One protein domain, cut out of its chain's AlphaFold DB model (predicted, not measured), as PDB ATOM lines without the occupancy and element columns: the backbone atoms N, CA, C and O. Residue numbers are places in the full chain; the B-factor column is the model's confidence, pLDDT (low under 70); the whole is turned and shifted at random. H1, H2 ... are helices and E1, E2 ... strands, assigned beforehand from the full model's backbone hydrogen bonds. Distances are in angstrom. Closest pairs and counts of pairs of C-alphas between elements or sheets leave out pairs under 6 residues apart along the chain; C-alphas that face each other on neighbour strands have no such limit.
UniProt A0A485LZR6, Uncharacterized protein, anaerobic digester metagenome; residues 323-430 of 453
ATOM      1  N   LEU A 323     129.969 129.776 130.302       94.50
ATOM      2  CA  LEU A 323     128.757 130.013 129.533       94.50
ATOM      3  C   LEU A 323     129.145 130.562 128.158       94.50
ATOM      4  O   LEU A 323     129.730 131.641 128.054       94.50
ATOM      5  N   ASP A 324     128.815 129.817 127.105       94.88
ATOM      6  CA  ASP A 324     129.100 130.196 125.724       94.88
ATOM      7  C   ASP A 324     127.818 130.619 125.016       94.88
ATOM      8  O   ASP A 324     126.901 129.819 124.817       94.88
ATOM      9  N   LEU A 325     127.754 131.885 124.620       94.38
ATOM     10  CA  LEU A 325     126.652 132.406 123.835       94.38
ATOM     11  C   LEU A 325     126.816 131.974 122.371       94.38
ATOM     12  O   LEU A 325     127.872 132.161 121.768       94.38
ATOM     13  N   VAL A 326     125.758 131.420 121.784       94.62
ATOM     14  CA  VAL A 326     125.736 130.955 120.391       94.62
ATOM     15  C   VAL A 326     124.507 131.487 119.667       94.62
ATOM     16  O   VAL A 326     123.463 131.708 120.283       94.62
ATOM     17  N   GLN A 327     124.620 131.684 118.353       92.56
ATOM     18  CA  GLN A 327     123.499 132.082 117.505       92.56
ATOM     19  C   GLN A 327     123.145 130.948 116.541       92.56
ATOM     20  O   GLN A 327     123.975 130.497 115.756       92.56
ATOM     21  N   GLU A 328     121.889 130.507 116.569       88.31
ATOM     22  CA  GLU A 328     121.354 129.487 115.668       88.31
ATOM     23  C   GLU A 328     120.039 129.973 115.062       88.31
ATOM     24  O   GLU A 328     119.126 130.384 115.778       88.31
ATOM     25  N   ARG A 329     119.912 129.901 113.729       79.94
ATOM     26  CA  ARG A 329     118.664 130.208 112.997       79.94
ATOM     27  C   ARG A 329     118.003 131.529 113.441       79.94
ATOM     28  O   ARG A 329     116.785 131.596 113.576       79.94
ATOM     29  N   ARG A 330     118.821 132.576 113.633       86.88
ATOM     30  CA  ARG A 330     118.468 133.944 114.086       86.88
ATOM     31  C   ARG A 330     118.160 134.124 115.578       86.88
ATOM     32  O   ARG A 330     117.969 135.262 115.991       86.88
ATOM     33  N   ASN A 331     118.189 133.068 116.388       93.75
ATOM     34  CA  ASN A 331     118.022 133.172 117.836       93.75
ATOM     35  C   ASN A 331     119.340 132.926 118.567       93.75
ATOM     36  O   ASN A 331     120.128 132.056 118.201       93.75
ATOM     37  N   TRP A 332     119.544 133.676 119.638       95.62
ATOM     38  CA  TRP A 332     120.612 133.464 120.600       95.62
ATOM     39  C   TRP A 332     120.234 132.360 121.587       95.62
ATOM     40  O   TRP A 332     119.054 132.154 121.880       95.62
ATOM     41  N   GLY A 333     121.236 131.664 122.109       95.56
ATOM     42  CA  GLY A 333     121.102 130.632 123.133       95.56
ATOM     43  C   GLY A 333     122.427 130.395 123.854       95.56
ATOM     44  O   GLY A 333     123.448 130.986 123.500       95.56
ATOM     45  N   ILE A 334     122.406 129.521 124.856       95.00
ATOM     46  CA  ILE A 334     123.600 129.082 125.584       95.00
ATOM     47  C   ILE A 334     124.023 127.713 125.052       95.00
ATOM     48  O   ILE A 334     123.200 126.812 124.980       95.00
ATOM     49  N   ALA A 335     125.288 127.506 124.694       93.19
ATOM     50  CA  ALA A 335     125.729 126.223 124.133       93.19
ATOM     51  C   ALA A 335     125.531 125.053 125.115       93.19
ATOM     52  O   ALA A 335     125.191 123.941 124.710       93.19
ATOM     53  N   GLN A 336     125.720 125.320 126.409       92.31
ATOM     54  CA  GLN A 336     125.613 124.347 127.497       92.31
ATOM     55  C   GLN A 336     124.167 123.917 127.799       92.31
ATOM     56  O   GLN A 336     123.972 122.925 128.496       92.31
ATOM     57  N   THR A 337     123.145 124.627 127.302       88.75
ATOM     58  CA  THR A 337     121.740 124.299 127.587       88.75
ATOM     59  C   THR A 337     120.804 124.646 126.433       88.75
ATOM     60  O   THR A 337     120.904 125.690 125.800       88.75
ATOM     61  N   ARG A 338     119.827 123.776 126.170       87.31
ATOM     62  CA  ARG A 338     118.833 123.977 125.101       87.31
ATOM     63  C   ARG A 338     117.527 124.599 125.599       87.31
ATOM     64  O   ARG A 338     116.608 124.774 124.804       87.31
ATOM     65  N   GLU A 339     117.449 124.933 126.885       90.50
ATOM     66  CA  GLU A 339     116.191 125.254 127.565       90.50
ATOM     67  C   GLU A 339     115.587 126.613 127.206       90.50
ATOM     68  O   GLU A 339     114.385 126.817 127.394       90.50
ATOM     69  N   PHE A 340     116.392 127.541 126.690       94.06
ATOM     70  CA  PHE A 340     115.920 128.870 126.337       94.06
ATOM     71  C   PHE A 340     116.679 129.455 125.150       94.06
ATOM     72  O   PHE A 340     117.903 129.350 125.043       94.06
ATOM     73  N   ARG A 341     115.926 130.095 124.252       94.56
ATOM     74  CA  ARG A 341     116.441 130.830 123.099       94.56
ATOM     75  C   ARG A 341     115.625 132.095 122.898       94.56
ATOM     76  O   ARG A 341     114.417 132.087 123.119       94.56
ATOM     77  N   HIS A 342     116.275 133.156 122.439       95.50
ATOM     78  CA  HIS A 342     115.612 134.436 122.215       95.50
ATOM     79  C   HIS A 342     116.239 135.214 121.057       95.50
ATOM     80  O   HIS A 342     117.419 135.049 120.758       95.50
ATOM     81  N   ALA A 343     115.478 136.117 120.437       92.69
ATOM     82  CA  ALA A 343     115.973 136.970 119.352       92.69
ATOM     83  C   ALA A 343     117.083 137.943 119.804       92.69
ATOM     84  O   ALA A 343     117.894 138.393 118.996       92.69
ATOM     85  N   HIS A 344     117.151 138.241 121.104       92.75
ATOM     86  CA  HIS A 344     118.100 139.188 121.691       92.75
ATOM     87  C   HIS A 344     119.073 138.496 122.650       92.75
ATOM     88  O   HIS A 344     118.654 137.839 123.603       92.75
ATOM     89  N   ALA A 345     120.374 138.709 122.434       93.19
ATOM     90  CA  ALA A 345     121.451 138.144 123.246       93.19
ATOM     91  C   ALA A 345     121.374 138.550 124.728       93.19
ATOM     92  O   ALA A 345     121.598 137.716 125.605       93.19
ATOM     93  N   TRP A 346     121.022 139.809 125.024       93.31
ATOM     94  CA  TRP A 346     120.936 140.286 126.409       93.31
ATOM     95  C   TRP A 346     119.855 139.550 127.209       93.31
ATOM     96  O   TRP A 346     120.065 139.277 128.389       93.31
ATOM     97  N   VAL A 347     118.735 139.179 126.570       94.94
ATOM     98  CA  VAL A 347     117.646 138.427 127.214       94.94
ATOM     99  C   VAL A 347     118.136 137.039 127.607       94.94
ATOM    100  O   VAL A 347     117.872 136.595 128.716       94.94
ATOM    101  N   VAL A 348     118.902 136.374 126.736       96.50
ATOM    102  CA  VAL A 348     119.477 135.048 127.016       96.50
ATOM    103  C   VAL A 348     120.488 135.105 128.161       96.50
ATOM    104  O   VAL A 348     120.440 134.270 129.059       96.50
ATOM    105  N   LEU A 349     121.376 136.104 128.164       95.31
ATOM    106  CA  LEU A 349     122.360 136.291 129.235       95.31
ATOM    107  C   LEU A 349     121.697 136.633 130.574       95.31
ATOM    108  O   LEU A 349     122.071 136.087 131.610       95.31
ATOM    109  N   THR A 350     120.679 137.494 130.544       95.31
ATOM    110  CA  THR A 350     119.906 137.851 131.738       95.31
ATOM    111  C   THR A 350     119.130 136.649 132.257       95.31
ATOM    112  O   THR A 350     119.191 136.361 133.445       95.31
ATOM    113  N   TRP A 351     118.469 135.890 131.378       95.75
ATOM    114  CA  TRP A 351     117.811 134.637 131.749       95.75
ATOM    115  C   TRP A 351     118.785 133.660 132.409       95.75
ATOM    116  O   TRP A 351     118.456 133.108 133.451       95.75
ATOM    117  N   ALA A 352     119.987 133.476 131.859       94.75
ATOM    118  CA  ALA A 352     120.969 132.566 132.441       94.75
ATOM    119  C   ALA A 352     121.374 132.981 133.866       94.75
ATOM    120  O   ALA A 352     121.488 132.123 134.740       94.75
ATOM    121  N   ALA A 353     121.529 134.282 134.129       93.25
ATOM    122  CA  ALA A 353     121.765 134.792 135.481       93.25
ATOM    123  C   ALA A 353     120.546 134.578 136.398       93.25
ATOM    124  O   ALA A 353     120.679 134.036 137.493       93.25
ATOM    125  N   LEU A 354     119.341 134.916 135.925       92.06
ATOM    126  CA  LEU A 354     118.080 134.721 136.655       92.06
ATOM    127  C   LEU A 354     117.772 133.251 136.955       92.06
ATOM    128  O   LEU A 354     117.085 132.957 137.926       92.06
ATOM    129  N   ALA A 355     118.258 132.336 136.122       90.25
ATOM    130  CA  ALA A 355     118.097 130.900 136.271       90.25
ATOM    131  C   ALA A 355     119.226 130.246 137.093       90.25
ATOM    132  O   ALA A 355     119.201 129.032 137.281       90.25
ATOM    133  N   GLY A 356     120.208 131.021 137.573       88.50
ATOM    134  CA  GLY A 356     121.325 130.524 138.385       88.50
ATOM    135  C   GLY A 356     122.441 129.831 137.602       88.50
ATOM    136  O   GLY A 356     123.316 129.222 138.206       88.50
ATOM    137  N   LEU A 357     122.437 129.921 136.269       91.75
ATOM    138  CA  LEU A 357     123.478 129.349 135.406       91.75
ATOM    139  C   LEU A 357     124.721 130.243 135.309       91.75
ATOM    140  O   LEU A 357     125.811 129.746 135.028       91.75
ATOM    141  N   ALA A 358     124.556 131.554 135.505       91.31
ATOM    142  CA  ALA A 358     125.642 132.527 135.494       91.31
ATOM    143  C   ALA A 358     125.812 133.169 136.876       91.31
ATOM    144  O   ALA A 358     124.933 133.896 137.335       91.31
ATOM    145  N   GLY A 359     126.956 132.916 137.512       87.88
ATOM    146  CA  GLY A 359     127.314 133.446 138.823       87.88
ATOM    147  C   GLY A 359     128.644 134.199 138.836       87.88
ATOM    148  O   GLY A 359     129.093 134.758 137.829       87.88
ATOM    149  N   ARG A 360     129.269 134.273 140.016       86.81
ATOM    150  CA  ARG A 360     130.511 135.040 140.230       86.81
ATOM    151  C   ARG A 360     131.719 134.373 139.576       86.81
ATOM    152  O   ARG A 360     132.617 135.082 139.117       86.81
ATOM    153  N   ALA A 361     131.752 133.044 139.533       86.19
ATOM    154  CA  ALA A 361     132.849 132.277 138.958       86.19
ATOM    155  C   ALA A 361     132.663 132.039 137.452       86.19
ATOM    156  O   ALA A 361     133.654 131.849 136.745       86.19
ATOM    157  N   THR A 362     131.432 132.130 136.940       92.00
ATOM    158  CA  THR A 362     131.125 131.873 135.527       92.00
ATOM    159  C   THR A 362     131.886 132.785 134.566       92.00
ATOM    160  O   THR A 362     131.766 134.015 134.586       92.00
ATOM    161  N   ARG A 363     132.611 132.171 133.628       92.38
ATOM    162  CA  ARG A 363     133.205 132.860 132.480       92.38
ATOM    163  C   ARG A 363     132.219 132.910 131.315       92.38
ATOM    164  O   ARG A 363     131.865 131.876 130.760       92.38
ATOM    165  N   ILE A 364     131.841 134.115 130.897       93.75
ATOM    166  CA  ILE A 364     130.957 134.339 129.744       93.75
ATOM    167  C   ILE A 364     131.810 134.515 128.487       93.75
ATOM    168  O   ILE A 364     132.733 135.334 128.471       93.75
ATOM    169  N   THR A 365     131.508 133.768 127.426       92.06
ATOM    170  CA  THR A 365     132.102 133.977 126.102       92.06
ATOM    171  C   THR A 365     131.021 134.186 125.047       92.06
ATOM    172  O   THR A 365     129.905 133.683 125.172       92.06
ATOM    173  N   ALA A 366     131.347 134.966 124.021       90.19
ATOM    174  CA  ALA A 366     130.449 135.285 122.921       90.19
ATOM    175  C   ALA A 366     131.212 135.247 121.584       90.19
ATOM    176  O   ALA A 366     132.445 135.362 121.583       90.19
ATOM    177  N   PRO A 367     130.518 135.091 120.442       88.00
ATOM    178  CA  PRO A 367     131.140 135.173 119.126       88.00
ATOM    179  C   PRO A 367     131.774 136.552 118.920       88.00
ATOM    180  O   PRO A 367     131.248 137.547 119.410       88.00
ATOM    181  N   ARG A 368     132.877 136.627 118.162       80.44
ATOM    182  CA  ARG A 368     133.655 137.871 117.973       80.44
ATOM    183  C   ARG A 368     132.838 139.053 117.436       80.44
ATOM    184  O   ARG A 368     133.198 140.191 117.698       80.44
ATOM    185  N   GLU A 369     131.773 138.778 116.691       80.56
ATOM    186  CA  GLU A 369     130.864 139.782 116.122       80.56
ATOM    187  C   GLU A 369     130.022 140.493 117.192       80.56
ATOM    188  O   GLU A 369     129.578 141.623 116.994       80.56
ATOM    189  N   LEU A 370     129.812 139.845 118.342       83.44
ATOM    190  CA  LEU A 370     129.122 140.433 119.477       83.44
ATOM    191  C   LEU A 370     130.153 141.069 120.411       83.44
ATOM    192  O   LEU A 370     130.767 140.400 121.243       83.44
ATOM    193  N   HIS A 371     130.333 142.380 120.277       86.31
ATOM    194  CA  HIS A 371     131.235 143.157 121.125       86.31
ATOM    195  C   HIS A 371     130.693 143.239 122.560       86.31
ATOM    196  O   HIS A 371     129.906 144.119 122.900       86.31
ATOM    197  N   MET A 372     131.072 142.281 123.402       88.69
ATOM    198  CA  MET A 372     130.649 142.190 124.800       88.69
ATOM    199  C   MET A 372     131.654 142.882 125.721       88.69
ATOM    200  O   MET A 372     132.860 142.673 125.592       88.69
ATOM    201  N   LYS A 373     131.163 143.666 126.689       89.75
ATOM    202  CA  LYS A 373     132.031 144.344 127.658       89.75
ATOM    203  C   LYS A 373     132.787 143.315 128.515       89.75
ATOM    204  O   LYS A 373     132.173 142.349 128.977       89.75
ATOM    205  N   PRO A 374     134.067 143.552 128.862       86.38
ATOM    206  CA  PRO A 374     134.807 142.688 129.789       86.38
ATOM    207  C   PRO A 374     134.135 142.540 131.166       86.38
ATOM    208  O   PRO A 374     134.280 141.516 131.827       86.38
ATOM    209  N   SER A 375     133.374 143.553 131.590       89.94
ATOM    210  CA  SER A 375     132.625 143.582 132.849       89.94
ATOM    211  C   SER A 375     131.208 143.000 132.760       89.94
ATOM    212  O   SER A 375     130.488 143.057 133.754       89.94
ATOM    213  N   ALA A 376     130.793 142.421 131.624       90.06
ATOM    214  CA  ALA A 376     129.415 141.966 131.401       90.06
ATOM    215  C   ALA A 376     128.883 141.040 132.510       90.06
ATOM    216  O   ALA A 376     127.740 141.194 132.930       90.06
ATOM    217  N   ARG A 377     129.718 140.139 133.049       92.56
ATOM    218  CA  ARG A 377     129.354 139.295 134.203       92.56
ATOM    219  C   ARG A 377     128.974 140.132 135.427       92.56
ATOM    220  O   ARG A 377     127.936 139.892 136.025       92.56
ATOM    221  N   ASN A 378     129.807 141.101 135.805       92.00
ATOM    222  CA  ASN A 378     129.549 141.937 136.979       92.00
ATOM    223  C   ASN A 378     128.285 142.780 136.775       92.00
ATOM    224  O   ASN A 378     127.463 142.845 137.676       92.00
ATOM    225  N   ILE A 379     128.082 143.318 135.568       92.69
ATOM    226  CA  ILE A 379     126.877 144.079 135.208       92.69
ATOM    227  C   ILE A 379     125.613 143.206 135.314       92.69
ATOM    228  O   ILE A 379     124.586 143.668 135.803       92.69
ATOM    229  N   LEU A 380     125.668 141.934 134.891       92.75
ATOM    230  CA  LEU A 380     124.550 140.997 135.083       92.75
ATOM    231  C   LEU A 380     124.242 140.794 136.568       92.75
ATOM    232  O   LEU A 380     123.081 140.883 136.958       92.75
ATOM    233  N   LEU A 381     125.270 140.542 137.384       90.69
ATOM    234  CA  LEU A 381     125.113 140.311 138.823       90.69
ATOM    235  C   LEU A 381     124.594 141.555 139.555       90.69
ATOM    236  O   LEU A 381     123.694 141.432 140.376       90.69
ATOM    237  N   GLU A 382     125.074 142.747 139.200       91.81
ATOM    238  CA  GLU A 382     124.540 144.022 139.697       91.81
ATOM    239  C   GLU A 382     123.051 144.185 139.351       91.81
ATOM    240  O   GLU A 382     122.275 144.679 140.168       91.81
ATOM    241  N   GLY A 383     122.625 143.714 138.175       90.00
ATOM    242  CA  GLY A 383     121.213 143.659 137.800       90.00
ATOM    243  C   GLY A 383     120.391 142.716 138.685       90.00
ATOM    244  O   GLY A 383     119.290 143.079 139.105       90.00
ATOM    245  N   ILE A 384     120.923 141.531 139.012       88.62
ATOM    246  CA  ILE A 384     120.291 140.590 139.954       88.62
ATOM    247  C   ILE A 384     120.159 141.227 141.340       88.62
ATOM    248  O   ILE A 384     119.069 141.226 141.917       88.62
ATOM    249  N   ASP A 385     121.233 141.837 141.843       87.19
ATOM    250  CA  ASP A 385     121.242 142.534 143.129       87.19
ATOM    251  C   ASP A 385     120.232 143.690 143.137       87.19
ATOM    252  O   ASP A 385     119.491 143.874 144.101       87.19
ATOM    253  N   ALA A 386     120.113 144.433 142.038       87.50
ATOM    254  CA  ALA A 386     119.140 145.509 141.914       87.50
ATOM    255  C   ALA A 386     117.686 145.000 142.009       87.50
ATOM    256  O   ALA A 386     116.855 145.634 142.664       87.50
ATOM    257  N   LEU A 387     117.365 143.852 141.404       85.88
ATOM    258  CA  LEU A 387     116.042 143.224 141.541       85.88
ATOM    259  C   LEU A 387     115.751 142.799 142.986       85.88
ATOM    260  O   LEU A 387     114.641 143.026 143.484       85.88
ATOM    261  N   LEU A 388     116.750 142.232 143.674       81.06
ATOM    262  CA  LEU A 388     116.662 141.896 145.101       81.06
ATOM    263  C   LEU A 388     116.437 143.147 145.965       81.06
ATOM    264  O   LEU A 388     115.660 143.106 146.916       81.06
ATOM    265  N   LEU A 389     117.051 144.274 145.593       81.56
ATOM    266  CA  LEU A 389     116.953 145.568 146.276       81.56
ATOM    267  C   LEU A 389     115.701 146.387 145.925       81.56
ATOM    268  O   LEU A 389     115.582 147.534 146.356       81.56
ATOM    269  N   GLY A 390     114.753 145.837 145.163       77.94
ATOM    270  CA  GLY A 390     113.462 146.494 144.949       77.94
ATOM    271  C   GLY A 390     113.208 147.019 143.535       77.94
ATOM    272  O   GLY A 390     112.196 147.684 143.320       77.94
ATOM    273  N   LYS A 391     114.084 146.744 142.560       85.06
ATOM    274  CA  LYS A 391     113.794 147.039 141.148       85.06
ATOM    275  C   LYS A 391     112.771 146.054 140.585       85.06
ATOM    276  O   LYS A 391     112.741 144.890 140.970       85.06
ATOM    277  N   ASP A 392     111.932 146.532 139.680       84.88
ATOM    278  CA  ASP A 392     110.804 145.794 139.106       84.88
ATOM    279  C   ASP A 392     111.093 145.336 137.671       84.88
ATOM    280  O   ASP A 392     110.429 144.440 137.154       84.88
ATOM    281  N   SER A 393     112.089 145.935 137.011       88.56
ATOM    282  CA  SER A 393     112.433 145.595 135.631       88.56
ATOM    283  C   SER A 393     113.908 145.793 135.301       88.56
ATOM    284  O   SER A 393     114.521 146.787 135.710       88.56
ATOM    285  N   LEU A 394     114.426 144.899 134.462       91.00
ATOM    286  CA  LEU A 394     115.723 144.998 133.806       91.00
ATOM    287  C   LEU A 394     115.526 145.435 132.356       91.00
ATOM    288  O   LEU A 394     114.731 144.838 131.625       91.00
ATOM    289  N   ILE A 395     116.254 146.471 131.945       89.19
ATOM    290  CA  ILE A 395     116.204 147.006 130.581       89.19
ATOM    291  C   ILE A 395     117.606 147.001 129.968       89.19
ATOM    292  O   ILE A 395     118.572 147.265 130.681       89.19
ATOM    293  N   PRO A 396     117.758 146.714 128.672       88.38
ATOM    294  CA  PRO A 396     119.035 146.837 127.985       88.38
ATOM    295  C   PRO A 396     119.362 148.311 127.704       88.38
ATOM    296  O   PRO A 396     118.488 149.178 127.776       88.38
ATOM    297  N   GLN A 397     120.612 148.573 127.311       81.88
ATOM    298  CA  GLN A 397     121.055 149.894 126.841       81.88
ATOM    299  C   GLN A 397     120.237 150.398 125.636       81.88
ATOM    300  O   GLN A 397     119.899 151.574 125.558       81.88
ATOM    301  N   ASP A 398     119.911 149.508 124.695       82.44
ATOM    302  CA  ASP A 398     119.002 149.805 123.587       82.44
ATOM    303  C   ASP A 398     117.569 149.445 123.987       82.44
ATOM    304  O   ASP A 398     117.107 148.318 123.797       82.44
ATOM    305  N   HIS A 399     116.869 150.418 124.565       75.44
ATOM    306  CA  HIS A 399     115.528 150.251 125.126       75.44
ATOM    307  C   HIS A 399     114.460 149.794 124.116       75.44
ATOM    308  O   HIS A 399     113.382 149.368 124.527       75.44
ATOM    309  N   LEU A 400     114.746 149.847 122.809       79.19
ATOM    310  CA  LEU A 400     113.861 149.317 121.768       79.19
ATOM    311  C   LEU A 400     113.826 147.783 121.751       79.19
ATOM    312  O   LEU A 400     112.918 147.201 121.166       79.19
ATOM    313  N   GLN A 401     114.784 147.121 122.407       84.94
ATOM    314  CA  GLN A 401     114.875 145.660 122.488       84.94
ATOM    315  C   GLN A 401     113.998 145.050 123.597       84.94
ATOM    316  O   GLN A 401     114.092 143.848 123.859       84.94
ATOM    317  N   GLY A 402     113.162 145.864 124.250       88.06
ATOM    318  CA  GLY A 402     112.201 145.420 125.256       88.06
ATOM    319  C   GLY A 402     112.732 145.436 126.691       88.06
ATOM    320  O   GLY A 402     113.702 146.123 127.010       88.06
ATOM    321  N   ALA A 403     112.072 144.683 127.571       90.19
ATOM    322  CA  ALA A 403     112.377 144.611 129.000       90.19
ATOM    323  C   ALA A 403     112.059 143.242 129.603       90.19
ATOM    324  O   ALA A 403     111.245 142.489 129.072       90.19
ATOM    325  N   ILE A 404     112.693 142.939 130.737       92.69
ATOM    326  CA  ILE A 404     112.340 141.803 131.591       92.69
ATOM    327  C   ILE A 404     111.731 142.349 132.879       92.69
ATOM    328  O   ILE A 404     112.380 143.112 133.593       92.69
ATOM    329  N   HIS A 405     110.504 141.939 133.184       89.88
ATOM    330  CA  HIS A 405     109.743 142.376 134.352       89.88
ATOM    331  C   HIS A 405     109.700 141.286 135.411       89.88
ATOM    332  O   HIS A 405     109.489 140.119 135.085       89.88
ATOM    333  N   LEU A 406     109.845 141.683 136.673       87.19
ATOM    334  CA  LEU A 406     109.626 140.832 137.832       87.19
ATOM    335  C   LEU A 406     108.217 141.070 138.377       87.19
ATOM    336  O   LEU A 406     107.915 142.148 138.887       87.19
ATOM    337  N   LYS A 407     107.362 140.051 138.309       84.12
ATOM    338  CA  LYS A 407     106.012 140.070 138.879       84.12
ATOM    339  C   LYS A 407     105.833 138.848 139.765       84.12
ATOM    340  O   LYS A 407     105.934 137.728 139.279       84.12
ATOM    341  N   GLU A 408     105.602 139.072 141.059       77.25
ATOM    342  CA  GLU A 408     105.368 137.994 142.040       77.25
ATOM    343  C   GLU A 408     106.474 136.915 142.018       77.25
ATOM    344  O   GLU A 408     106.215 135.721 142.134       77.25
ATOM    345  N   GLY A 409     107.727 137.344 141.811       79.88
ATOM    346  CA  GLY A 409     108.906 136.472 141.733       79.88
ATOM    347  C   GLY A 409     109.069 135.685 140.419       79.88
ATOM    348  O   GLY A 409     110.012 134.907 140.286       79.88
ATOM    349  N   ARG A 410     108.196 135.911 139.429       89.44
ATOM    350  CA  ARG A 410     108.276 135.361 138.066       89.44
ATOM    351  C   ARG A 410     108.738 136.428 137.076       89.44
ATOM    352  O   ARG A 410     108.551 137.623 137.306       89.44
ATOM    353  N   PHE A 411     109.338 135.992 135.970       93.38
ATOM    354  CA  PHE A 411     109.998 136.877 135.012       93.38
ATOM    355  C   PHE A 411     109.330 136.843 133.646       93.38
ATOM    356  O   PHE A 411     109.154 135.771 133.079       93.38
ATOM    357  N   PHE A 412     109.022 138.011 133.090       93.56
ATOM    358  CA  PHE A 412     108.300 138.139 131.823       93.56
ATOM    359  C   PHE A 412     109.047 139.053 130.866       93.56
ATOM    360  O   PHE A 412     109.485 140.133 131.262       93.56
ATOM    361  N   PHE A 413     109.180 138.635 129.610       93.31
ATOM    362  CA  PHE A 413     109.720 139.485 128.559       93.31
ATOM    363  C   PHE A 413     108.607 140.335 127.933       93.31
ATOM    364  O   PHE A 413     107.564 139.821 127.541       93.31
ATOM    365  N   SER A 414     108.852 141.635 127.793       89.69
ATOM    366  CA  SER A 414     107.993 142.564 127.060       89.69
ATOM    367  C   SER A 414     108.744 143.099 125.847       89.69
ATOM    368  O   SER A 414     109.829 143.661 125.984       89.69
ATOM    369  N   SER A 415     108.155 142.950 124.658       85.00
ATOM    370  CA  SER A 415     108.709 143.448 123.386       85.00
ATOM    371  C   SER A 415     108.378 144.918 123.102       85.00
ATOM    372  O   SER A 415     108.764 145.447 122.061       85.00
ATOM    373  N   GLY A 416     107.643 145.587 123.997       71.81
ATOM    374  CA  GLY A 416     107.204 146.963 123.792       71.81
ATOM    375  C   GLY A 416     108.390 147.937 123.670       71.81
ATOM    376  O   GLY A 416     109.233 147.962 124.566       71.81
ATOM    377  N   PRO A 417     108.442 148.808 122.639       53.75
ATOM    378  CA  PRO A 417     109.548 149.756 122.409       53.75
ATOM    379  C   PRO A 417     109.632 150.915 123.430       53.75
ATOM    380  O   PRO A 417     110.304 151.916 123.196       53.75
ATOM    381  N   PHE A 418     108.963 150.797 124.579       53.00
ATOM    382  CA  PHE A 418     108.837 151.836 125.600       53.00
ATOM    383  C   PHE A 418     108.901 151.271 127.022       53.00
ATOM    384  O   PHE A 418     108.184 151.715 127.920       53.00
ATOM    385  N   ALA A 419     109.857 150.379 127.274       52.03
ATOM    386  CA  ALA A 419     110.258 150.006 128.628       52.03
ATOM    387  C   ALA A 419     110.595 151.218 129.528       52.03
ATOM    388  O   ALA A 419     110.648 151.076 130.744       52.03
ATOM    389  N   ILE A 420     110.785 152.425 128.968       47.34
ATOM    390  CA  ILE A 420     110.946 153.706 129.680       47.34
ATOM    391  C   ILE A 420     109.607 154.312 130.169       47.34
ATOM    392  O   ILE A 420     109.615 154.945 131.223       47.34
ATOM    393  N   LEU A 421     108.465 154.081 129.503       47.59
ATOM    394  CA  LEU A 421     107.177 154.728 129.838       47.59
ATOM    395  C   LEU A 421     106.324 153.975 130.867       47.59
ATOM    396  O   LEU A 421     105.428 154.570 131.465       47.59
ATOM    397  N   GLU A 422     106.587 152.693 131.113       55.66
ATOM    398  CA  GLU A 422     105.882 151.966 132.173       55.66
ATOM    399  C   GLU A 422     106.290 152.482 133.562       55.66
ATOM    400  O   GLU A 422     107.468 152.735 133.823       55.66
ATOM    401  N   LYS A 423     105.332 152.661 134.476       57.09
ATOM    402  CA  LYS A 423     105.632 153.016 135.873       57.09
ATOM    403  C   LYS A 423     106.353 151.839 136.546       57.09
ATOM    404  O   LYS A 423     105.875 150.716 136.457       57.09
ATOM    405  N   GLY A 424     107.473 152.090 137.223       66.81
ATOM    406  CA  GLY A 424     108.216 151.063 137.967       66.81
ATOM    407  C   GLY A 424     109.684 151.425 138.188       66.81
ATOM    408  O   GLY A 424     110.239 152.271 137.480       66.81
ATOM    409  N   ASN A 425     110.322 150.790 139.170       80.75
ATOM    410  CA  ASN A 425     111.728 151.019 139.492       80.75
ATOM    411  C   ASN A 425     112.633 150.190 138.573       80.75
ATOM    412  O   ASN A 425     112.674 148.970 138.670       80.75
ATOM    413  N   LYS A 426     113.415 150.839 137.708       85.38
ATOM    414  CA  LYS A 426     114.176 150.146 136.648       85.38
ATOM    415  C   LYS A 426     115.669 150.075 136.947       85.38
ATOM    416  O   LYS A 426     116.194 150.909 137.696       85.38
ATOM    417  N   HIS A 427     116.337 149.101 136.335       88.38
ATOM    418  CA  HIS A 427     117.792 149.004 136.269       88.38
ATOM    419  C   HIS A 427     118.238 148.706 134.833       88.38
ATOM    420  O   HIS A 427     117.673 147.835 134.170       88.38
ATOM    421  N   CYS A 428     119.223 149.462 134.348       88.38
ATOM    422  CA  CYS A 428     119.737 149.358 132.986       88.38
ATOM    423  C   CYS A 428     120.968 148.449 132.950       88.38
ATOM    424  O   CYS A 428     121.933 148.695 133.666       88.38
ATOM    425  N   ILE A 429     120.943 147.432 132.092       89.62
ATOM    426  CA  ILE A 429     122.026 146.476 131.887       89.62
ATOM    427  C   ILE A 429     122.752 146.811 130.579       89.62
ATOM    428  O   ILE A 429     122.204 146.697 129.481       89.62
ATOM    429  N   GLU A 430     124.028 147.176 130.687       88.69
ATOM    430  CA  GLU A 430     124.866 147.562 129.549       88.69
ATOM    431  C   GLU A 430     125.905 146.486 129.189       88.69
ATOM    432  O   GLU A 430     127.108 146.684 129.359       88.69
TER     433      GLU A 430
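AT A GLANCE: This is residues 323 to 430 of the 453 residues of an uncharacterized protein of anaerobic digester metagenome (UniProt A0A485LZR6). Two four-stranded sheets stand at the two ends of the domain with the helix H1 between them as the core, and a longer helix, H2, runs along one side, from close to E4 of the first sheet to over E5 and E8 of the second. Each sheet is a three-strand meander with a fourth strand parallel to its first. The printed part has 108 residues, with two named helices and eight named strands in the order E1 E2 E3 H1 E4 H2 E5 E6 E7 E8; the sheets, E3 E2 E1 E4 and E7 E6 E5 E8, are both mixed, and the class is mixed, helices and strands. The whole is compact, with a radius of gyration of the C-alphas of 13.2 A, and spans 36 by 29 by 24 A.

HOW THE PARTS SIT: In the strongly twisted first sheet, E1, residues 323 to 328, E2, 331 to 334, and E3, 337 to 342, form a meander, each strand the antiparallel neighbour of the one before, with N 326 and O 333 2.9 A apart and N 332 and O 342 2.8 A apart. E4, residues 363 to 365, is parallel to E1, with N 365 and O 323 2.8 A apart. H1, residues 345 to 354, is on this sheet, two layers; its closest C-alphas to E2 are those of Ala 345 and Trp 332, 5.4 A. E3, H1 and E4 form a split strand-helix-strand unit, two strands running the same way with E2 and E1 between them, its crossover right-handed. In the second sheet E5, residues 393 to 396, E6, 403 to 407, and E7, 410 to 414, form the other meander, with N 394 and O 404 2.9 A apart and N 405 and O 412 2.8 A apart. E8, residues 426 to 429, is parallel to E5, with N 429 and O 395 2.8 A apart. H1 and H2, residues 376 to 388, are on the same face of this sheet, at heights over the sheet of 8.7 A and 9.0 A. The closest C-alphas of H2 and E8 are those of Ile 379 and Ile 429, 6.3 A. H2 touches H1 with residues 380 to 384 alone, at a steep tilt of 54 degrees, the same way; the closest C-alphas are those of Thr 350 and Leu 380, 6.5 A. In both helices every O i to N i+4 pair is within hydrogen-bond range.

IN THESE COORDINATES: E1 begins at C-alpha 323, (128.757, 130.013, 129.533), and is 15.7 A long. H1 is 14.2 A long, and H2, 18.7 A, begins at C-alpha 376, (129.415, 141.966, 131.401). E8 ends at C-alpha 429, (122.026, 146.476, 131.887).

THE WHOLE: The C-alphas farthest apart, those of Arg 368 and Glu 408, are 37.1 A apart. The printed part has no cut; the link E7 to E8 is long, with 11 residues. The mean pLDDT of the printed part is 86.5, and residues 417 to 424 are under 70.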